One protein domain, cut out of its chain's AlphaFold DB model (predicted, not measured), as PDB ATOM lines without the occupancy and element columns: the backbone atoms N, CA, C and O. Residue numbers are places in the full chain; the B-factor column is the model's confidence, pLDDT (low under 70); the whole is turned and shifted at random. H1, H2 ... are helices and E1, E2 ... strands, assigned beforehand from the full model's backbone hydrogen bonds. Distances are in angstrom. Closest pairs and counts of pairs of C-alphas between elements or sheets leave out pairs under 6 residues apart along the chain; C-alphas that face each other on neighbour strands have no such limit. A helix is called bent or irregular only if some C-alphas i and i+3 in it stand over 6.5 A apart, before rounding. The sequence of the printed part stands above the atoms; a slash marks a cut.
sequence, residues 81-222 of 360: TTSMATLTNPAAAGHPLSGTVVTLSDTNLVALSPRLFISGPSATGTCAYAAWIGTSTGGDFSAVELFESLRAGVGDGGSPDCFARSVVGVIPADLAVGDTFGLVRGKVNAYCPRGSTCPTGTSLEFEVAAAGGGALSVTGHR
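This is residues 81 to 222 of the 360 residues of an uncharacterized protein of Myxococcaceae bacterium (UniProt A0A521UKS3). Five strands, E2, E4, E5, E7 and E6, ring a small closed barrel, and the long hairpin of E4 and E5 runs on past the ring, with E3 beside E4 there. E1 and E8 pair onto the bent strand E6, and the short helix H1 sits outside the barrel. You have 142 printed residues, with H1 first and then E1 to E8 along the chain; the sheet is mixed, the class is mostly strand, and under half of the residues are in named elements. The whole is compact, with a radius of gyration of the C-alphas of 15.6 A and spans of 53 by 40 by 24 A.

Start at residues 81 to 82, which pair in parallel with residues 103 to 104 of E1, residues 101 to 104. Next find H1, residues 84 to 88, on the barrel and outside it, at a height over the sheet of 7.1 A and over none of its strands. In H1 every O i to N i+4 pair is within hydrogen-bond range. E1 is antiparallel to E6, residues 179 to 190, with N 102 and O 186 2.8 A apart. E2, residues 109 to 111, has E6 on one side, antiparallel, with N 111 and O 179 2.8 A apart. On its other side is E4, residues 126 to 135, antiparallel, with N 110 and O 134 2.8 A apart. E3, residues 116 to 119, and E4 are a hairpin, with N 116 and O 130 2.7 A apart. E4 and E5, residues 143 to 151, are a hairpin too, with N 131 and O 146 2.9 A apart. E3, E4 and E5 are a meander, each strand the antiparallel neighbour of the one before. E6 bends by 90 degrees at residue 182. E7, residues 204 to 207, is parallel to E5, with N 147 and O 206 3.0 A apart, and forms a hairpin with E6, with N 187 and O 207 2.8 A apart. E8, residues 215 to 221, is antiparallel to E6, with N 180 and O 220 2.8 A apart.

Find C-alpha 84 at (-19.770, 42.131, 11.799), where H1 begins, 6.0 A long. From C-alpha 126 at (-17.090, 46.105, -16.334), E4 runs 30.0 A; E5 is 26.3 A long and E6 25.9 A. E8, 17.8 A long, ends at C-alpha 221, (-34.859, 53.386, 4.490).

The C-alphas of Ala 93 and Gly 157, the two farthest apart, are 52.8 A apart. The printed part has no cut; the links H1 to E1, E5 to E6 and E6 to E7 are long. The model's mean pLDDT over the printed part is 71.7, and among the residues under 70 are 190 to 215.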
ATOM      1  N   THR A  81     -22.308  31.517   9.282       84.88
ATOM      2  CA  THR A  81     -23.046  32.635   9.884       84.88
ATOM      3  C   THR A  81     -22.162  33.286  10.943       84.88
ATOM      4  O   THR A  81     -21.688  32.588  11.836       84.88
ATOM      5  N   THR A  82     -21.907  34.590  10.837       84.38
ATOM      6  CA  THR A  82     -21.010  35.327  11.748       84.38
ATOM      7  C   THR A  82     -21.488  36.764  11.966       84.38
ATOM      8  O   THR A  82     -22.340  37.234  11.221       84.38
ATOM      9  N   SER A  83     -20.954  37.463  12.967       84.38
ATOM     10  CA  SER A  83     -21.253  38.881  13.202       84.38
ATOM     11  C   SER A  83     -20.257  39.802  12.496       84.38
ATOM     12  O   SER A  83     -19.135  39.396  12.179       84.38
ATOM     13  N   MET A  84     -20.629  41.071  12.322       81.25
ATOM     14  CA  MET A  84     -19.770  42.131  11.799       81.25
ATOM     15  C   MET A  84     -18.478  42.211  12.605       81.25
ATOM     16  O   MET A  84     -17.407  42.192  12.024       81.25
ATOM     17  N   ALA A  85     -18.574  42.192  13.939       75.81
ATOM     18  CA  ALA A  85     -17.410  42.275  14.817       75.81
ATOM     19  C   ALA A  85     -16.422  41.113  14.617       75.81
ATOM     20  O   ALA A  85     -15.214  41.320  14.679       75.81
ATOM     21  N   THR A  86     -16.911  39.894  14.367       76.56
ATOM     22  CA  THR A  86     -16.043  38.745  14.059       76.56
ATOM     23  C   THR A  86     -15.473  38.831  12.646       76.56
ATOM     24  O   THR A  86     -14.353  38.387  12.416       76.56
ATOM     25  N   LEU A  87     -16.231  39.385  11.694       77.00
ATOM     26  CA  LEU A  87     -15.795  39.554  10.310       77.00
ATOM     27  C   LEU A  87     -14.707  40.628  10.165       77.00
ATOM     28  O   LEU A  87     -13.813  40.478   9.345       77.00
ATOM     29  N   THR A  88     -14.791  41.718  10.921       71.69
ATOM     30  CA  THR A  88     -13.904  42.884  10.776       71.69
ATOM     31  C   THR A  88     -12.705  42.843  11.713       71.69
ATOM     32  O   THR A  88     -11.725  43.540  11.472       71.69
ATOM     33  N   ASN A  89     -12.748  42.022  12.766       67.56
ATOM     34  CA  ASN A  89     -11.621  41.819  13.663       67.56
ATOM     35  C   ASN A  89     -10.812  40.578  13.243       67.56
ATOM     36  O   ASN A  89     -11.190  39.456  13.585       67.56
ATOM     37  N   PRO A  90      -9.646  40.741  12.597       57.50
ATOM     38  CA  PRO A  90      -8.840  39.615  12.134       57.50
ATOM     39  C   PRO A  90      -8.168  38.827  13.265       57.50
ATOM     40  O   PRO A  90      -7.618  37.752  13.026       57.50
ATOM     41  N   ALA A  91      -8.212  39.335  14.501       56.25
ATOM     42  CA  ALA A  91      -7.800  38.611  15.699       56.25
ATOM     43  C   ALA A  91      -8.960  37.851  16.374       56.25
ATOM     44  O   ALA A  91      -8.736  37.167  17.375       56.25
ATOM     45  N   ALA A  92     -10.195  37.964  15.872       61.97
ATOM     46  CA  ALA A  92     -11.333  37.251  16.435       61.97
ATOM     47  C   ALA A  92     -11.221  35.738  16.197       61.97
ATOM     48  O   ALA A  92     -10.873  35.265  15.111       61.97
ATOM     49  N   ALA A  93     -11.570  34.958  17.220       57.62
ATOM     50  CA  ALA A  93     -11.729  33.520  17.065       57.62
ATOM     51  C   ALA A  93     -12.837  33.233  16.037       57.62
ATOM     52  O   ALA A  93     -13.936  33.775  16.138       57.62
ATOM     53  N   GLY A  94     -12.554  32.375  15.052       64.19
ATOM     54  CA  GLY A  94     -13.517  32.049  13.996       64.19
ATOM     55  C   GLY A  94     -13.607  33.081  12.866       64.19
ATOM     56  O   GLY A  94     -14.583  33.065  12.117       64.19
ATOM     57  N   HIS A  95     -12.608  33.956  12.725       65.62
ATOM     58  CA  HIS A  95     -12.490  34.834  11.564       65.62
ATOM     59  C   HIS A  95     -12.470  34.017  10.251       65.62
ATOM     60  O   HIS A  95     -11.696  33.057  10.141       65.62
ATOM     61  N   PRO A  96     -13.312  34.354   9.256       68.94
ATOM     62  CA  PRO A  96     -13.443  33.564   8.038       68.94
ATOM     63  C   PRO A  96     -12.178  33.620   7.173       68.94
ATOM     64  O   PRO A  96     -11.499  34.643   7.080       68.94
ATOM     65  N   LEU A  97     -11.884  32.507   6.498       71.56
ATOM     66  CA  LEU A  97     -10.820  32.443   5.497       71.56
ATOM     67  C   LEU A  97     -11.260  33.126   4.196       71.56
ATOM     68  O   LEU A  97     -12.448  33.135   3.859       71.56
ATOM     69  N   SER A  98     -10.293  33.629   3.424       72.62
ATOM     70  CA  SER A  98     -10.547  34.107   2.061       72.62
ATOM     71  C   SER A  98     -11.244  33.024   1.235       72.62
ATOM     72  O   SER A  98     -10.897  31.846   1.298       72.62
ATOM     73  N   GLY A  99     -12.241  33.420   0.461       70.25
ATOM     74  CA  GLY A  99     -13.081  32.540  -0.329       70.25
ATOM     75  C   GLY A  99     -14.333  32.020   0.378       70.25
ATOM     76  O   GLY A  99     -15.185  31.434  -0.291       70.25
ATOM     77  N   THR A 100     -14.474  32.241   1.687       76.75
ATOM     78  CA  THR A 100     -15.611  31.734   2.473       76.75
ATOM     79  C   THR A 100     -16.885  32.515   2.169       76.75
ATOM     80  O   THR A 100     -16.880  33.745   2.174       76.75
ATOM     81  N   VAL A 101     -18.000  31.810   1.953       81.81
ATOM     82  CA  VAL A 101     -19.327  32.437   1.889       81.81
ATOM     83  C   VAL A 101     -19.832  32.671   3.308       81.81
ATOM     84  O   VAL A 101     -19.960  31.730   4.092       81.81
ATOM     85  N   VAL A 102     -20.134  33.924   3.624       82.56
ATOM     86  CA  VAL A 102     -20.547  34.380   4.947       82.56
ATOM     87  C   VAL A 102     -21.919  35.040   4.865       82.56
ATOM     88  O   VAL A 102     -22.190  35.822   3.957       82.56
ATOM     89  N   THR A 103     -22.768  34.736   5.841       86.12
ATOM     90  CA  THR A 103     -24.004  35.453   6.150       86.12
ATOM     91  C   THR A 103     -23.798  36.233   7.443       86.12
ATOM     92  O   THR A 103     -23.420  35.644   8.459       86.12
ATOM     93  N   LEU A 104     -24.057  37.538   7.421       85.00
ATOM     94  CA  LEU A 104     -24.027  38.359   8.628       85.00
ATOM     95  C   LEU A 104     -25.269  38.093   9.487       85.00
ATOM     96  O   LEU A 104     -26.391  38.106   8.979       85.00
ATOM     97  N   SER A 105     -25.063  37.830  10.777       83.81
ATOM     98  CA  SER A 105     -26.124  37.563  11.758       83.81
ATOM     99  C   SER A 105     -26.613  38.806  12.497       83.81
ATOM    100  O   SER A 105     -27.573  38.715  13.266       83.81
ATOM    101  N   ASP A 106     -25.968  39.955  12.299       84.56
ATOM    102  CA  ASP A 106     -26.357  41.206  12.941       84.56
ATOM    103  C   ASP A 106     -27.746  41.648  12.472       84.56
ATOM    104  O   ASP A 106     -28.049  41.691  11.282       84.56
ATOM    105  N   THR A 107     -28.596  42.024  13.423       76.00
ATOM    106  CA  THR A 107     -29.990  42.402  13.157       76.00
ATOM    107  C   THR A 107     -30.180  43.883  12.835       76.00
ATOM    108  O   THR A 107     -31.262  44.277  12.415       76.00
ATOM    109  N   ASN A 108     -29.143  44.706  13.025       79.94
ATOM    110  CA  ASN A 108     -29.203  46.159  12.857       79.94
ATOM    111  C   ASN A 108     -28.107  46.659  11.911       79.94
ATOM    112  O   ASN A 108     -27.351  47.575  12.245       79.94
ATOM    113  N   LEU A 109     -27.982  46.019  10.751       86.50
ATOM    114  CA  LEU A 109     -27.070  46.485   9.718       86.50
ATOM    115  C   LEU A 109     -27.667  47.692   9.002       86.50
ATOM    116  O   LEU A 109     -28.824  47.657   8.581       86.50
ATOM    117  N   VAL A 110     -26.866  48.742   8.849       86.50
ATOM    118  CA  VAL A 110     -27.242  49.980   8.173       86.50
ATOM    119  C   VAL A 110     -26.196  50.414   7.156       86.50
ATOM    120  O   VAL A 110     -25.001  50.167   7.329       86.50
ATOM    121  N   ALA A 111     -26.630  51.089   6.098       85.00
ATOM    122  CA  ALA A 111     -25.746  51.664   5.099       85.00
ATOM    123  C   ALA A 111     -25.030  52.880   5.689       85.00
ATOM    124  O   ALA A 111     -25.652  53.788   6.242       85.00
ATOM    125  N   LEU A 112     -23.708  52.899   5.574       79.38
ATOM    126  CA  LEU A 112     -22.854  54.002   6.015       79.38
ATOM    127  C   LEU A 112     -22.437  54.902   4.855       79.38
ATOM    128  O   LEU A 112     -21.969  56.011   5.097       79.38
ATOM    129  N   SER A 113     -22.612  54.434   3.623       75.38
ATOM    130  CA  SER A 113     -22.422  55.196   2.395       75.38
ATOM    131  C   SER A 113     -23.582  54.923   1.434       75.38
ATOM    132  O   SER A 113     -24.203  53.858   1.517       75.38
ATOM    133  N   PRO A 114     -23.823  55.812   0.460       76.94
ATOM    134  CA  PRO A 114     -24.574  55.426  -0.723       76.94
ATOM    135  C   PRO A 114     -23.762  54.442  -1.577       76.94
ATOM    136  O   PRO A 114     -22.591  54.154  -1.290       76.94
ATOM    137  N   ARG A 115     -24.364  53.948  -2.663       79.00
ATOM    138  CA  ARG A 115     -23.629  53.191  -3.680       79.00
ATOM    139  C   ARG A 115     -22.623  54.097  -4.386       79.00
ATOM    140  O   ARG A 115     -22.985  55.025  -5.107       79.00
ATOM    141  N   LEU A 116     -21.345  53.790  -4.214       75.94
ATOM    142  CA  LEU A 116     -20.239  54.490  -4.842       75.94
ATOM    143  C   LEU A 116     -19.861  53.826  -6.160       75.94
ATOM    144  O   LEU A 116     -19.749  52.608  -6.265       75.94
ATOM    145  N   PHE A 117     -19.597  54.658  -7.158       74.31
ATOM    146  CA  PHE A 117     -18.916  54.252  -8.376       74.31
ATOM    147  C   PHE A 117     -17.402  54.289  -8.146       74.31
ATOM    148  O   PHE A 117     -16.846  55.341  -7.822       74.31
ATOM    149  N   ILE A 118     -16.745  53.139  -8.290       71.44
ATOM    150  CA  ILE A 118     -15.322  52.965  -7.977       71.44
ATOM    151  C   ILE A 118     -14.463  53.150  -9.221       71.44
ATOM    152  O   ILE A 118     -13.458  53.863  -9.178       71.44
ATOM    153  N   SER A 119     -14.856  52.531 -10.334       70.75
ATOM    154  CA  SER A 119     -14.135  52.640 -11.599       70.75
ATOM    155  C   SER A 119     -15.043  52.409 -12.804       70.75
ATOM    156  O   SER A 119     -16.029  51.668 -12.743       70.75
ATOM    157  N   GLY A 120     -14.692  53.087 -13.902       71.06
ATOM    158  CA  GLY A 120     -15.368  52.976 -15.193       71.06
ATOM    159  C   GLY A 120     -15.134  51.651 -15.899       71.06
ATOM    160  O   GLY A 120     -14.449  50.782 -15.358       71.06
ATOM    161  N   PRO A 121     -15.713  51.493 -17.103       73.56
ATOM    162  CA  PRO A 121     -15.667  50.233 -17.819       73.56
ATOM    163  C   PRO A 121     -14.206  49.850 -18.058       73.56
ATOM    164  O   PRO A 121     -13.461  50.562 -18.732       73.56
ATOM    165  N   SER A 122     -13.798  48.726 -17.477       73.44
ATOM    166  CA  SER A 122     -12.508  48.093 -17.744       73.44
ATOM    167  C   SER A 122     -12.386  47.713 -19.229       73.44
ATOM    168  O   SER A 122     -13.349  47.800 -19.994       73.44
ATOM    169  N   ALA A 123     -11.227  47.197 -19.650       70.75
ATOM    170  CA  ALA A 123     -11.077  46.626 -20.994       70.75
ATOM    171  C   ALA A 123     -12.085  45.489 -21.285       70.75
ATOM    172  O   ALA A 123     -12.416  45.238 -22.440       70.75
ATOM    173  N   THR A 124     -12.611  44.829 -20.245       73.25
ATOM    174  CA  THR A 124     -13.665  43.806 -20.353       73.25
ATOM    175  C   THR A 124     -15.083  44.384 -20.258       73.25
ATOM    176  O   THR A 124     -16.063  43.640 -20.304       73.25
ATOM    177  N   GLY A 125     -15.215  45.710 -20.167       80.06
ATOM    178  CA  GLY A 125     -16.486  46.425 -20.135       80.06
ATOM    179  C   GLY A 125     -17.210  46.322 -18.797       80.06
ATOM    180  O   GLY A 125     -18.438  46.297 -18.789       80.06
ATOM    181  N   THR A 126     -16.491  46.212 -17.677       83.06
ATOM    182  CA  THR A 126     -17.090  46.105 -16.334       83.06
ATOM    183  C   THR A 126     -16.888  47.369 -15.512       83.06
ATOM    184  O   THR A 126     -15.791  47.916 -15.480       83.06
ATOM    185  N   CYS A 127     -17.936  47.789 -14.817       79.00
ATOM    186  CA  CYS A 127     -17.971  48.887 -13.864       79.00
ATOM    187  C   CYS A 127     -17.896  48.326 -12.446       79.00
ATOM    188  O   CYS A 127     -18.594  47.360 -12.128       79.00
ATOM    189  N   ALA A 128     -17.090  48.949 -11.594       80.94
ATOM    190  CA  ALA A 128     -16.988  48.562 -10.193       80.94
ATOM    191  C   ALA A 128     -17.806  49.506  -9.308       80.94
ATOM    192  O   ALA A 128     -17.734  50.732  -9.457       80.94
ATOM    193  N   TYR A 129     -18.542  48.928  -8.365       82.38
ATOM    194  CA  TYR A 129     -19.324  49.645  -7.365       82.38
ATOM    195  C   TYR A 129     -19.015  49.131  -5.970       82.38
ATOM    196  O   TYR A 129     -18.701  47.954  -5.796       82.38
ATOM    197  N   ALA A 130     -19.155  50.005  -4.978       81.81
ATOM    198  CA  ALA A 130     -19.074  49.602  -3.586       81.81
ATOM    199  C   ALA A 130     -20.064  50.364  -2.709       81.81
ATOM    200  O   ALA A 130     -20.535  51.440  -3.071       81.81
ATOM    201  N   ALA A 131     -20.368  49.814  -1.544       81.62
ATOM    202  CA  ALA A 131     -21.067  50.509  -0.475       81.62
ATOM    203  C   ALA A 131     -20.565  49.997   0.873       81.62
ATOM    204  O   ALA A 131     -20.221  48.829   1.005       81.62
ATOM    205  N   TRP A 132     -20.565  50.846   1.892       83.62
ATOM    206  CA  TRP A 132     -20.182  50.450   3.240       83.62
ATOM    207  C   TRP A 132     -21.430  50.180   4.048       83.62
ATOM    208  O   TRP A 132     -22.350  51.000   4.081       83.62
ATOM    209  N   ILE A 133     -21.439  49.051   4.739       84.19
ATOM    210  CA  ILE A 133     -22.490  48.705   5.689       84.19
ATOM    211  C   ILE A 133     -21.881  48.502   7.059       84.19
ATOM    212  O   ILE A 133     -20.726  48.103   7.168       84.19
ATOM    213  N   GLY A 134     -22.661  48.736   8.102       82.75
ATOM    214  CA  GLY A 134     -22.184  48.578   9.459       82.75
ATOM    215  C   GLY A 134     -23.266  48.336  10.487       82.75
ATOM    216  O   GLY A 134     -24.444  48.361  10.161       82.75
ATOM    217  N   THR A 135     -22.880  48.100  11.738       81.31
ATOM    218  CA  THR A 135     -23.837  47.945  12.842       81.31
ATOM    219  C   THR A 135     -24.344  49.305  13.312       81.31
ATOM    220  O   THR A 135     -23.577  50.258  13.400       81.31
ATOM    221  N   SER A 136     -25.626  49.409  13.667       69.19
ATOM    222  CA  SER A 136     -26.243  50.666  14.128       69.19
ATOM    223  C   SER A 136     -25.688  51.207  15.451       69.19
ATOM    224  O   SER A 136     -25.922  52.364  15.786       69.19
ATOM    225  N   THR A 137     -24.988  50.387  16.237       65.00
ATOM    226  CA  THR A 137     -24.427  50.786  17.539       65.00
ATOM    227  C   THR A 137     -23.069  51.475  17.429       65.00
ATOM    228  O   THR A 137     -22.674  52.150  18.373       65.00
ATOM    229  N   GLY A 138     -22.369  51.335  16.297       61.59
ATOM    230  CA  GLY A 138     -21.022  51.881  16.115       61.59
ATOM    231  C   GLY A 138     -19.960  51.172  16.966       61.59
ATOM    232  O   GLY A 138     -20.275  50.368  17.844       61.59
ATOM    233  N   GLY A 139     -18.687  51.422  16.654       59.53
ATOM    234  CA  GLY A 139     -17.525  50.855  17.349       59.53
ATOM    235  C   GLY A 139     -16.311  50.688  16.433       59.53
ATOM    236  O   GLY A 139     -16.421  50.857  15.219       59.53
ATOM    237  N   ASP A 140     -15.173  50.302  17.012       55.69
ATOM    238  CA  ASP A 140     -13.856  50.200  16.347       55.69
ATOM    239  C   ASP A 140     -13.814  49.217  15.153       55.69
ATOM    240  O   ASP A 140     -12.829  49.151  14.431       55.69
ATOM    241  N   PHE A 141     -14.900  48.469  14.930       60.22
ATOM    242  CA  PHE A 141     -15.021  47.340  14.001       60.22
ATOM    243  C   PHE A 141     -16.387  47.293  13.311       60.22
ATOM    244  O   PHE A 141     -16.915  46.225  12.995       60.22
ATOM    245  N   SER A 142     -17.037  48.445  13.163       67.62
ATOM    246  CA  SER A 142     -18.468  48.472  12.883       67.62
ATOM    247  C   SER A 142     -18.840  48.371  11.413       67.62
ATOM    248  O   SER A 142     -20.031  48.484  11.168       67.62
ATOM    249  N   ALA A 143     -17.919  48.223  10.450       77.00
ATOM    250  CA  ALA A 143     -18.293  48.239   9.034       77.00
ATOM    251  C   ALA A 143     -17.485  47.316   8.117       77.00
ATOM    252  O   ALA A 143     -16.341  46.976   8.393       77.00
ATOM    253  N   VAL A 144     -18.081  46.981   6.975       78.62
ATOM    254  CA  VAL A 144     -17.439  46.256   5.876       78.62
ATOM    255  C   VAL A 144     -17.787  46.902   4.536       78.62
ATOM    256  O   VAL A 144     -18.891  47.425   4.352       78.62
ATOM    257  N   GLU A 145     -16.833  46.878   3.606       80.81
ATOM    258  CA  GLU A 145     -17.053  47.275   2.217       80.81
ATOM    259  C   GLU A 145     -17.732  46.129   1.462       80.81
ATOM    260  O   GLU A 145     -17.169  45.042   1.319       80.81
ATOM    261  N   LEU A 146     -18.947  46.385   0.982       82.75
ATOM    262  CA  LEU A 146     -19.617  45.568  -0.016       82.75
ATOM    263  C   LEU A 146     -19.097  45.970  -1.386       82.75
ATOM    264  O   LEU A 146     -19.240  47.129  -1.770       82.75
ATOM    265  N   PHE A 147     -18.556  45.018  -2.133       82.69
ATOM    266  CA  PHE A 147     -18.064  45.245  -3.487       82.69
ATOM    267  C   PHE A 147     -18.868  44.444  -4.512       82.69
ATOM    268  O   PHE A 147     -19.172  43.266  -4.296       82.69
ATOM    269  N   GLU A 148     -19.170  45.064  -5.654       81.62
ATOM    270  CA  GLU A 148     -19.695  44.374  -6.831       81.62
ATOM    271  C   GLU A 148     -19.050  44.875  -8.133       81.62
ATOM    272  O   GLU A 148     -18.748  46.057  -8.312       81.62
ATOM    273  N   SER A 149     -18.887  43.957  -9.084       83.94
ATOM    274  CA  SER A 149     -18.466  44.256 -10.452       83.94
ATOM    275  C   SER A 149     -19.599  43.897 -11.404       83.94
ATOM    276  O   SER A 149     -20.066  42.757 -11.429       83.94
ATOM    277  N   LEU A 150     -20.059  44.874 -12.181       84.50
ATOM    278  CA  LEU A 150     -21.180  44.724 -13.103       84.50
ATOM    279  C   LEU A 150     -20.728  45.020 -14.521       84.50
ATOM    280  O   LEU A 150     -19.902  45.896 -14.754       84.50
ATOM    281  N   ARG A 151     -21.313  44.341 -15.504       86.88
ATOM    282  CA  ARG A 151     -21.100  44.721 -16.900       86.88
ATOM    283  C   ARG A 151     -21.702  46.107 -17.140       86.88
ATOM    284  O   ARG A 151     -22.830  46.368 -16.723       86.88
ATOM    285  N   ALA A 152     -20.953  46.976 -17.809       83.00
ATOM    286  CA  ALA A 152     -21.454  48.258 -18.269       83.00
ATOM    287  C   ALA A 152     -22.685  48.040 -19.152       83.00
ATOM    288  O   ALA A 152     -22.746  47.088 -19.940       83.00
ATOM    289  N   GLY A 153     -23.665  48.927 -19.011       82.69
ATOM    290  CA  GLY A 153     -24.780  48.992 -19.935       82.69
ATOM    291  C   GLY A 153     -24.356  49.652 -21.240       82.69
ATOM    292  O   GLY A 153     -23.182  49.945 -21.473       82.69
ATOM    293  N   VAL A 154     -25.341  49.905 -22.091       80.06
ATOM    294  CA  VAL A 154     -25.148  50.670 -23.322       80.06
ATOM    295  C   VAL A 154     -25.820  52.022 -23.124       80.06
ATOM    296  O   VAL A 154     -27.031  52.075 -22.916       80.06
ATOM    297  N   GLY A 155     -25.024  53.089 -23.133       72.25
ATOM    298  CA  GLY A 155     -25.511  54.459 -23.011       72.25
ATOM    299  C   GLY A 155     -26.041  55.014 -24.331       72.25
ATOM    300  O   GLY A 155     -25.958  54.377 -25.390       72.25
ATOM    301  N   ASP A 156     -26.548  56.243 -24.271       64.44
ATOM    302  CA  ASP A 156     -27.002  56.978 -25.450       64.44
ATOM    303  C   ASP A 156     -25.827  57.161 -26.429       64.44
ATOM    304  O   ASP A 156     -24.821  57.797 -26.120       64.44
ATOM    305  N   GLY A 157     -25.931  56.546 -27.611       66.06
ATOM    306  CA  GLY A 157     -24.860  56.526 -28.617       66.06
ATOM    307  C   GLY A 157     -24.040  55.231 -28.681       66.06
ATOM    308  O   GLY A 157     -23.036  55.190 -29.389       66.06
ATOM    309  N   GLY A 158     -24.451  54.165 -27.987       74.12
ATOM    310  CA  GLY A 158     -23.874  52.824 -28.167       74.12
ATOM    311  C   GLY A 158     -22.568  52.571 -27.407       74.12
ATOM    312  O   GLY A 158     -21.980  51.499 -27.545       74.12
ATOM    313  N   SER A 159     -22.111  53.538 -26.608       77.81
ATOM    314  CA  SER A 159     -20.892  53.415 -25.804       77.81
ATOM    315  C   SER A 159     -21.170  52.714 -24.466       77.81
ATOM    316  O   SER A 159     -22.273  52.863 -23.933       77.81
ATOM    317  N   PRO A 160     -20.198  51.972 -23.901       79.25
ATOM    318  CA  PRO A 160     -20.315  51.415 -22.559       79.25
ATOM    319  C   PRO A 160     -20.602  52.514 -21.536       79.25
ATOM    320  O   PRO A 160     -19.833  53.467 -21.414       79.25
ATOM    321  N   ASP A 161     -21.695  52.364 -20.797       78.56
ATOM    322  CA  ASP A 161     -22.124  53.327 -19.787       78.56
ATOM    323  C   ASP A 161     -22.424  52.615 -18.470       78.56
ATOM    324  O   ASP A 161     -23.290  51.741 -18.370       78.56
ATOM    325  N   CYS A 162     -21.678  53.003 -17.443       75.62
ATOM    326  CA  CYS A 162     -21.843  52.497 -16.090       75.62
ATOM    327  C   CYS A 162     -23.135  53.005 -15.444       75.62
ATOM    328  O   CYS A 162     -23.746  52.295 -14.655       75.62
ATOM    329  N   PHE A 163     -23.610  54.184 -15.827       80.44
ATOM    330  CA  PHE A 163     -24.805  54.797 -15.254       80.44
ATOM    331  C   PHE A 163     -26.077  54.481 -16.046       80.44
ATOM    332  O   PHE A 163     -27.155  54.978 -15.709       80.44
ATOM    333  N   ALA A 164     -25.978  53.635 -17.076       76.56
ATOM    334  CA  ALA A 164     -27.131  53.182 -17.831       76.56
ATOM    335  C   ALA A 164     -28.114  52.448 -16.911       76.56
ATOM    336  O   ALA A 164     -27.731  51.590 -16.117       76.56
ATOM    337  N   ARG A 165     -29.414  52.720 -17.074       77.69
ATOM    338  CA  ARG A 165     -30.486  52.097 -16.268       77.69
ATOM    339  C   ARG A 165     -30.500  50.565 -16.326       77.69
ATOM    340  O   ARG A 165     -31.084  49.931 -15.456       77.69
ATOM    341  N   SER A 166     -29.890  49.974 -17.352       79.12
ATOM    342  CA  SER A 166     -29.743  48.524 -17.498       79.12
ATOM    343  C   SER A 166     -28.726  47.905 -16.531       79.12
ATOM    344  O   SER A 166     -28.681  46.684 -16.413       79.12
ATOM    345  N   VAL A 167     -27.888  48.710 -15.871       76.81
ATOM    346  CA  VAL A 167     -26.899  48.239 -14.895       76.81
ATOM    347  C   VAL A 167     -27.596  47.998 -13.557       76.81
ATOM    348  O   VAL A 167     -27.668  48.873 -12.696       76.81
ATOM    349  N   VAL A 168     -28.127  46.790 -13.390       80.12
ATOM    350  CA  VAL A 168     -28.783  46.351 -12.152       80.12
ATOM    351  C   VAL A 168     -27.812  45.480 -11.361       80.12
ATOM    352  O   VAL A 168     -27.323  44.472 -11.868       80.12
ATOM    353  N   GLY A 169     -27.511  45.912 -10.138       79.50
ATOM    354  CA  GLY A 169     -26.597  45.244  -9.216       79.50
ATOM    355  C   GLY A 169     -27.311  44.639  -8.018       79.50
ATOM    356  O   GLY A 169     -28.515  44.824  -7.837       79.50
ATOM    357  N   VAL A 170     -26.542  43.941  -7.188       84.06
ATOM    358  CA  VAL A 170     -26.968  43.542  -5.846       84.06
ATOM    359  C   VAL A 170     -27.008  44.761  -4.932       84.06
ATOM    360  O   VAL A 170     -27.926  44.873  -4.124       84.06
ATOM    361  N   ILE A 171     -26.060  45.695  -5.078       84.88
ATOM    362  CA  ILE A 171     -26.087  46.968  -4.353       84.88
ATOM    363  C   ILE A 171     -27.104  47.893  -5.047       84.88
ATOM    364  O   ILE A 171     -26.916  48.238  -6.222       84.88
ATOM    365  N   PRO A 172     -28.183  48.331  -4.371       83.69
ATOM    366  CA  PRO A 172     -29.186  49.189  -4.997       83.69
ATOM    367  C   PRO A 172     -28.588  50.518  -5.469       83.69
ATOM    368  O   PRO A 172     -27.734  51.103  -4.804       83.69
ATOM    369  N   ALA A 173     -29.021  50.996  -6.637       80.00
ATOM    370  CA  ALA A 173     -28.552  52.269  -7.197       80.00
ATOM    371  C   ALA A 173     -29.021  53.490  -6.388       80.00
ATOM    372  O   ALA A 173     -28.397  54.546  -6.442       80.00
ATOM    373  N   ASP A 174     -30.111  53.328  -5.648       81.19
ATOM    374  CA  ASP A 174     -30.749  54.298  -4.764       81.19
ATOM    375  C   ASP A 174     -30.418  54.066  -3.281       81.19
ATOM    376  O   ASP A 174     -31.047  54.680  -2.423       81.19
ATOM    377  N   LEU A 175     -29.432  53.211  -2.974       81.88
ATOM    378  CA  LEU A 175     -28.983  52.982  -1.604       81.88
ATOM    379  C   LEU A 175     -28.577  54.311  -0.955       81.88
ATOM    380  O   LEU A 175     -27.674  54.995  -1.446       81.88
ATOM    381  N   ALA A 176     -29.213  54.637   0.163       81.81
ATOM    382  CA  ALA A 176     -28.967  55.841   0.941       81.81
ATOM    383  C   ALA A 176     -28.331  55.512   2.297       81.81
ATOM    384  O   ALA A 176     -28.493  54.424   2.850       81.81
ATOM    385  N   VAL A 177     -27.614  56.482   2.867       78.94
ATOM    386  CA  VAL A 177     -27.070  56.362   4.227       78.94
ATOM    387  C   VAL A 177     -28.220  56.180   5.228       78.94
ATOM    388  O   VAL A 177     -29.181  56.946   5.226       78.94
ATOM    389  N   GLY A 178     -28.104  55.179   6.102       79.50
ATOM    390  CA  GLY A 178     -29.133  54.796   7.075       79.50
ATOM    391  C   GLY A 178     -30.079  53.690   6.600       79.50
ATOM    392  O   GLY A 178     -30.891  53.209   7.389       79.50
ATOM    393  N   ASP A 179     -29.982  53.231   5.354       84.81
ATOM    394  CA  ASP A 179     -30.784  52.101   4.873       84.81
ATOM    395  C   ASP A 179     -30.490  50.825   5.649       84.81
ATOM    396  O   ASP A 179     -29.334  50.505   5.891       84.81
ATOM    397  N   THR A 180     -31.530  50.090   6.040       86.44
ATOM    398  CA  THR A 180     -31.404  48.866   6.845       86.44
ATOM    399  C   THR A 180     -31.340  47.615   5.984       86.44
ATOM    400  O   THR A 180     -32.073  47.479   4.999       86.44
ATOM    401  N   PHE A 181     -30.521  46.658   6.414       83.31
ATOM    402  CA  PHE A 181     -30.390  45.358   5.768       83.31
ATOM    403  C   PHE A 181     -30.938  44.251   6.662       83.31
ATOM    404  O   PHE A 181     -30.548  44.126   7.820       83.31
ATOM    405  N   GLY A 182     -31.819  43.426   6.100       76.75
ATOM    406  CA  GLY A 182     -32.365  42.244   6.771       76.75
ATOM    407  C   GLY A 182     -31.549  40.978   6.514       76.75
ATOM    408  O   GLY A 182     -31.611  40.035   7.296       76.75
ATOM    409  N   LEU A 183     -30.786  40.944   5.419       80.12
ATOM    410  CA  LEU A 183     -29.850  39.868   5.112       80.12
ATOM    411  C   LEU A 183     -28.688  40.425   4.301       80.12
ATOM    412  O   LEU A 183     -28.903  41.073   3.274       80.12
ATOM    413  N   VAL A 184     -27.472  40.115   4.741       84.31
ATOM    414  CA  VAL A 184     -26.251  40.356   3.976       84.31
ATOM    415  C   VAL A 184     -25.491  39.045   3.888       84.31
ATOM    416  O   VAL A 184     -25.056  38.493   4.899       84.31
ATOM    417  N   ARG A 185     -25.338  38.544   2.668       83.94
ATOM    418  CA  ARG A 185     -24.574  37.341   2.362       83.94
ATOM    419  C   ARG A 185     -23.649  37.607   1.192       83.94
ATOM    420  O   ARG A 185     -24.086  38.155   0.184       83.94
ATOM    421  N   GLY A 186     -22.406  37.173   1.308       80.19
ATOM    422  CA  GLY A 186     -21.373  37.408   0.309       80.19
ATOM    423  C   GLY A 186     -20.157  36.532   0.547       80.19
ATOM    424  O   GLY A 186     -20.135  35.694   1.449       80.19
ATOM    425  N   LYS A 187     -19.159  36.692  -0.308       80.38
ATOM    426  CA  LYS A 187     -17.890  35.985  -0.246       80.38
ATOM    427  C   LYS A 187     -16.848  36.908   0.364       80.38
ATOM    428  O   LYS A 187     -16.652  38.031  -0.084       80.38
ATOM    429  N   VAL A 188     -16.166  36.414   1.381       74.56
ATOM    430  CA  VAL A 188     -15.030  37.105   1.977       74.56
ATOM    431  C   VAL A 188     -13.832  36.968   1.050       74.56
ATOM    432  O   VAL A 188     -13.422  35.853   0.746       74.56
ATOM    433  N   ASN A 189     -13.242  38.083   0.645       70.12
ATOM    434  CA  ASN A 189     -11.960  38.136  -0.039       70.12
ATOM    435  C   ASN A 189     -10.948  38.789   0.902       70.12
ATOM    436  O   ASN A 189     -11.221  39.815   1.513       70.12
ATOM    437  N   ALA A 190      -9.774  38.188   1.064       61.09
ATOM    438  CA  ALA A 190      -8.728  38.814   1.861       61.09
ATOM    439  C   ALA A 190      -7.999  39.883   1.040       61.09
ATOM    440  O   ALA A 190      -7.478  39.590  -0.039       61.09
ATOM    441  N   TYR A 191      -7.923  41.106   1.569       53.59
ATOM    442  CA  TYR A 191      -7.019  42.121   1.047       53.59
ATOM    443  C   TYR A 191      -5.629  41.864   1.628       53.59
ATOM    444  O   TYR A 191      -5.392  42.057   2.822       53.59
ATOM    445  N   CYS A 192      -4.697  41.412   0.785       49.91
ATOM    446  CA  CYS A 192      -3.295  41.250   1.160       49.91
ATOM    447  C   CYS A 192      -2.512  42.494   0.700       49.91
ATOM    448  O   CYS A 192      -2.269  42.640  -0.498       49.91
ATOM    449  N   PRO A 193      -2.030  43.370   1.606       42.38
ATOM    450  CA  PRO A 193      -1.261  44.556   1.218       42.38
ATOM    451  C   PRO A 193       0.060  44.225   0.497       42.38
ATOM    452  O   PRO A 193       0.685  45.114  -0.080       42.38
ATOM    453  N   ARG A 194       0.527  42.966   0.565       36.81
ATOM    454  CA  ARG A 194       1.755  42.478  -0.078       36.81
ATOM    455  C   ARG A 194       1.584  41.053  -0.625       36.81
ATOM    456  O   ARG A 194       1.675  40.090   0.126       36.81
ATOM    457  N   GLY A 195       1.432  40.925  -1.943       45.84
ATOM    458  CA  GLY A 195       1.499  39.637  -2.649       45.84
ATOM    459  C   GLY A 195       0.342  38.674  -2.353       45.84
ATOM    460  O   GLY A 195      -0.729  39.084  -1.922       45.84
ATOM    461  N   SER A 196       0.558  37.381  -2.619       41.00
ATOM    462  CA  SER A 196      -0.443  36.311  -2.462       41.00
ATOM    463  C   SER A 196      -0.532  35.729  -1.046       41.00
ATOM    464  O   SER A 196      -1.353  34.849  -0.798       41.00
ATOM    465  N   THR A 197       0.305  36.189  -0.111       46.38
ATOM    466  CA  THR A 197       0.323  35.710   1.275       46.38
ATOM    467  C   THR A 197      -0.078  36.840   2.209       46.38
ATOM    468  O   THR A 197       0.680  37.777   2.448       46.38
ATOM    469  N   CYS A 198      -1.292  36.749   2.738       47.00
ATOM    470  CA  CYS A 198      -1.822  37.688   3.712       47.00
ATOM    471  C   CYS A 198      -1.167  37.463   5.090       47.00
ATOM    472  O   CYS A 198      -1.233  36.344   5.605       47.00
ATOM    473  N   PRO A 199      -0.574  38.492   5.727       48.78
ATOM    474  CA  PRO A 199      -0.252  38.429   7.149       48.78
ATOM    475  C   PRO A 199      -1.491  38.075   7.984       48.78
ATOM    476  O   PRO A 199      -2.616  38.467   7.652       48.78
ATOM    477  N   THR A 200      -1.287  37.373   9.099       43.78
ATOM    478  CA  THR A 200      -2.284  37.283  10.172       43.78
ATOM    479  C   THR A 200      -2.662  38.703  10.593       43.78
ATOM    480  O   THR A 200      -1.780  39.494  10.921       43.78
ATOM    481  N   GLY A 201      -3.950  39.053  10.539       43.00
ATOM    482  CA  GLY A 201      -4.385  40.435  10.772       43.00
ATOM    483  C   GLY A 201      -4.857  41.204   9.533       43.00
ATOM    484  O   GLY A 201      -5.112  42.393   9.648       43.00
ATOM    485  N   THR A 202      -4.931  40.595   8.349       48.59
ATOM    486  CA  THR A 202      -5.344  41.302   7.123       48.59
ATOM    487  C   THR A 202      -6.830  41.630   7.098       48.59
ATOM    488  O   THR A 202      -7.670  40.841   7.522       48.59
ATOM    489  N   SER A 203      -7.145  42.809   6.571       48.66
ATOM    490  CA  SER A 203      -8.510  43.255   6.340       48.66
ATOM    491  C   SER A 203      -9.197  42.451   5.252       48.66
ATOM    492  O   SER A 203      -8.581  42.071   4.253       48.66
ATOM    493  N   LEU A 204     -10.499  42.274   5.406       54.50
ATOM    494  CA  LEU A 204     -11.324  41.585   4.435       54.50
ATOM    495  C   LEU A 204     -12.118  42.581   3.584       54.50
ATOM    496  O   LEU A 204     -12.693  43.539   4.099       54.50
ATOM    497  N   GLU A 205     -12.169  42.313   2.287       59.72
ATOM    498  CA  GLU A 205     -13.169  42.842   1.365       59.72
ATOM    499  C   GLU A 205     -14.339  41.854   1.309       59.72
ATOM    500  O   GLU A 205     -14.143  40.636   1.282       59.72
ATOM    501  N   PHE A 206     -15.572  42.353   1.299       65.25
ATOM    502  CA  PHE A 206     -16.757  41.503   1.242       65.25
ATOM    503  C   PHE A 206     -17.407  41.627  -0.132       65.25
ATOM    504  O   PHE A 206     -18.116  42.581  -0.448       65.25
ATOM    505  N   GLU A 207     -17.151  40.643  -0.984       67.56
ATOM    506  CA  GLU A 207     -17.708  40.600  -2.328       67.56
ATOM    507  C   GLU A 207     -19.148  40.085  -2.286       67.56
ATOM    508  O   GLU A 207     -19.425  38.943  -1.908       67.56
ATOM    509  N   VAL A 208     -20.084  40.911  -2.739       60.78
ATOM    510  CA  VAL A 208     -21.498  40.548  -2.851       60.78
ATOM    511  C   VAL A 208     -21.800  40.254  -4.320       60.78
ATOM    512  O   VAL A 208     -22.433  41.036  -5.020       60.78
ATOM    513  N   ALA A 209     -21.287  39.140  -4.840       56.75
ATOM    514  CA  ALA A 209     -21.441  38.824  -6.259       56.75
ATOM    515  C   ALA A 209     -22.883  38.410  -6.623       56.75
ATOM    516  O   ALA A 209     -23.458  37.497  -6.020       56.75
ATOM    517  N   ALA A 210     -23.416  39.021  -7.691       41.84
ATOM    518  CA  ALA A 210     -24.703  38.688  -8.318       41.84
ATOM    519  C   ALA A 210     -24.740  37.276  -8.936       41.84
ATOM    520  O   ALA A 210     -25.809  36.700  -9.130       41.84
ATOM    521  N   ALA A 211     -23.577  36.698  -9.248       34.97
ATOM    522  CA  ALA A 211     -23.458  35.395  -9.889       34.97
ATOM    523  C   ALA A 211     -22.840  34.374  -8.923       34.97
ATOM    524  O   ALA A 211     -21.633  34.148  -8.932       34.97
ATOM    525  N   GLY A 212     -23.676  33.750  -8.087       41.22
ATOM    526  CA  GLY A 212     -23.307  32.498  -7.411       41.22
ATOM    527  C   GLY A 212     -23.560  32.401  -5.907       41.22
ATOM    528  O   GLY A 212     -23.262  31.354  -5.338       41.22
ATOM    529  N   GLY A 213     -24.134  33.416  -5.246       51.19
ATOM    530  CA  GLY A 213     -24.593  33.224  -3.861       51.19
ATOM    531  C   GLY A 213     -24.773  34.455  -2.977       51.19
ATOM    532  O   GLY A 213     -25.172  34.272  -1.823       51.19
ATOM    533  N   GLY A 214     -24.503  35.669  -3.468       59.44
ATOM    534  CA  GLY A 214     -24.745  36.893  -2.708       59.44
ATOM    535  C   GLY A 214     -26.241  37.174  -2.556       59.44
ATOM    536  O   GLY A 214     -26.979  37.147  -3.537       59.44
ATOM    537  N   ALA A 215     -26.695  37.422  -1.331       65.44
ATOM    538  CA  ALA A 215     -28.053  37.886  -1.061       65.44
ATOM    539  C   ALA A 215     -27.954  39.163  -0.229       65.44
ATOM    540  O   ALA A 215     -27.511  39.117   0.919       65.44
ATOM    541  N   LEU A 216     -28.350  40.289  -0.822       75.62
ATOM    542  CA  LEU A 216     -28.535  41.555  -0.124       75.62
ATOM    543  C   LEU A 216     -30.028  41.864  -0.116       75.62
ATOM    544  O   LEU A 216     -30.638  42.011  -1.172       75.62
ATOM    545  N   SER A 217     -30.623  41.918   1.071       71.06
ATOM    546  CA  SER A 217     -32.024  42.297   1.240       71.06
ATOM    547  C   SER A 217     -32.098  43.596   2.025       71.06
ATOM    548  O   SER A 217     -31.833  43.615   3.230       71.06
ATOM    549  N   VAL A 218     -32.451  44.681   1.338       69.69
ATOM    550  CA  VAL A 218     -32.740  45.974   1.965       69.69
ATOM    551  C   VAL A 218     -34.188  45.954   2.433       69.69
ATOM    552  O   VAL A 218     -35.100  45.741   1.638       69.69
ATOM    553  N   THR A 219     -34.406  46.120   3.735       65.56
ATOM    554  CA  THR A 219     -35.747  45.993   4.342       65.56
ATOM    555  C   THR A 219     -36.422  47.353   4.542       65.56
ATOM    556  O   THR A 219     -37.638  47.416   4.714       65.56
ATOM    557  N   GLY A 220     -35.669  48.455   4.439       60.31
ATOM    558  CA  GLY A 220     -36.226  49.805   4.361       60.31
ATOM    559  C   GLY A 220     -35.234  50.928   4.665       60.31
ATOM    560  O   GLY A 220     -34.190  50.713   5.280       60.31
ATOM    561  N   HIS A 221     -35.609  52.145   4.272       60.66
ATOM    562  CA  HIS A 221     -34.859  53.386   4.490       60.66
ATOM    563  C   HIS A 221     -35.258  54.014   5.833       60.66
ATOM    564  O   HIS A 221     -36.242  54.759   5.855       60.66
ATOM    565  N   ARG A 222     -34.619  53.650   6.965       65.19
ATOM    566  CA  ARG A 222     -34.933  54.231   8.303       65.19
ATOM    567  C   ARG A 222     -34.069  53.766   9.491       65.19
ATOM    568  O   ARG A 222     -34.474  53.937  10.639       65.19
TER     569      ARG A 222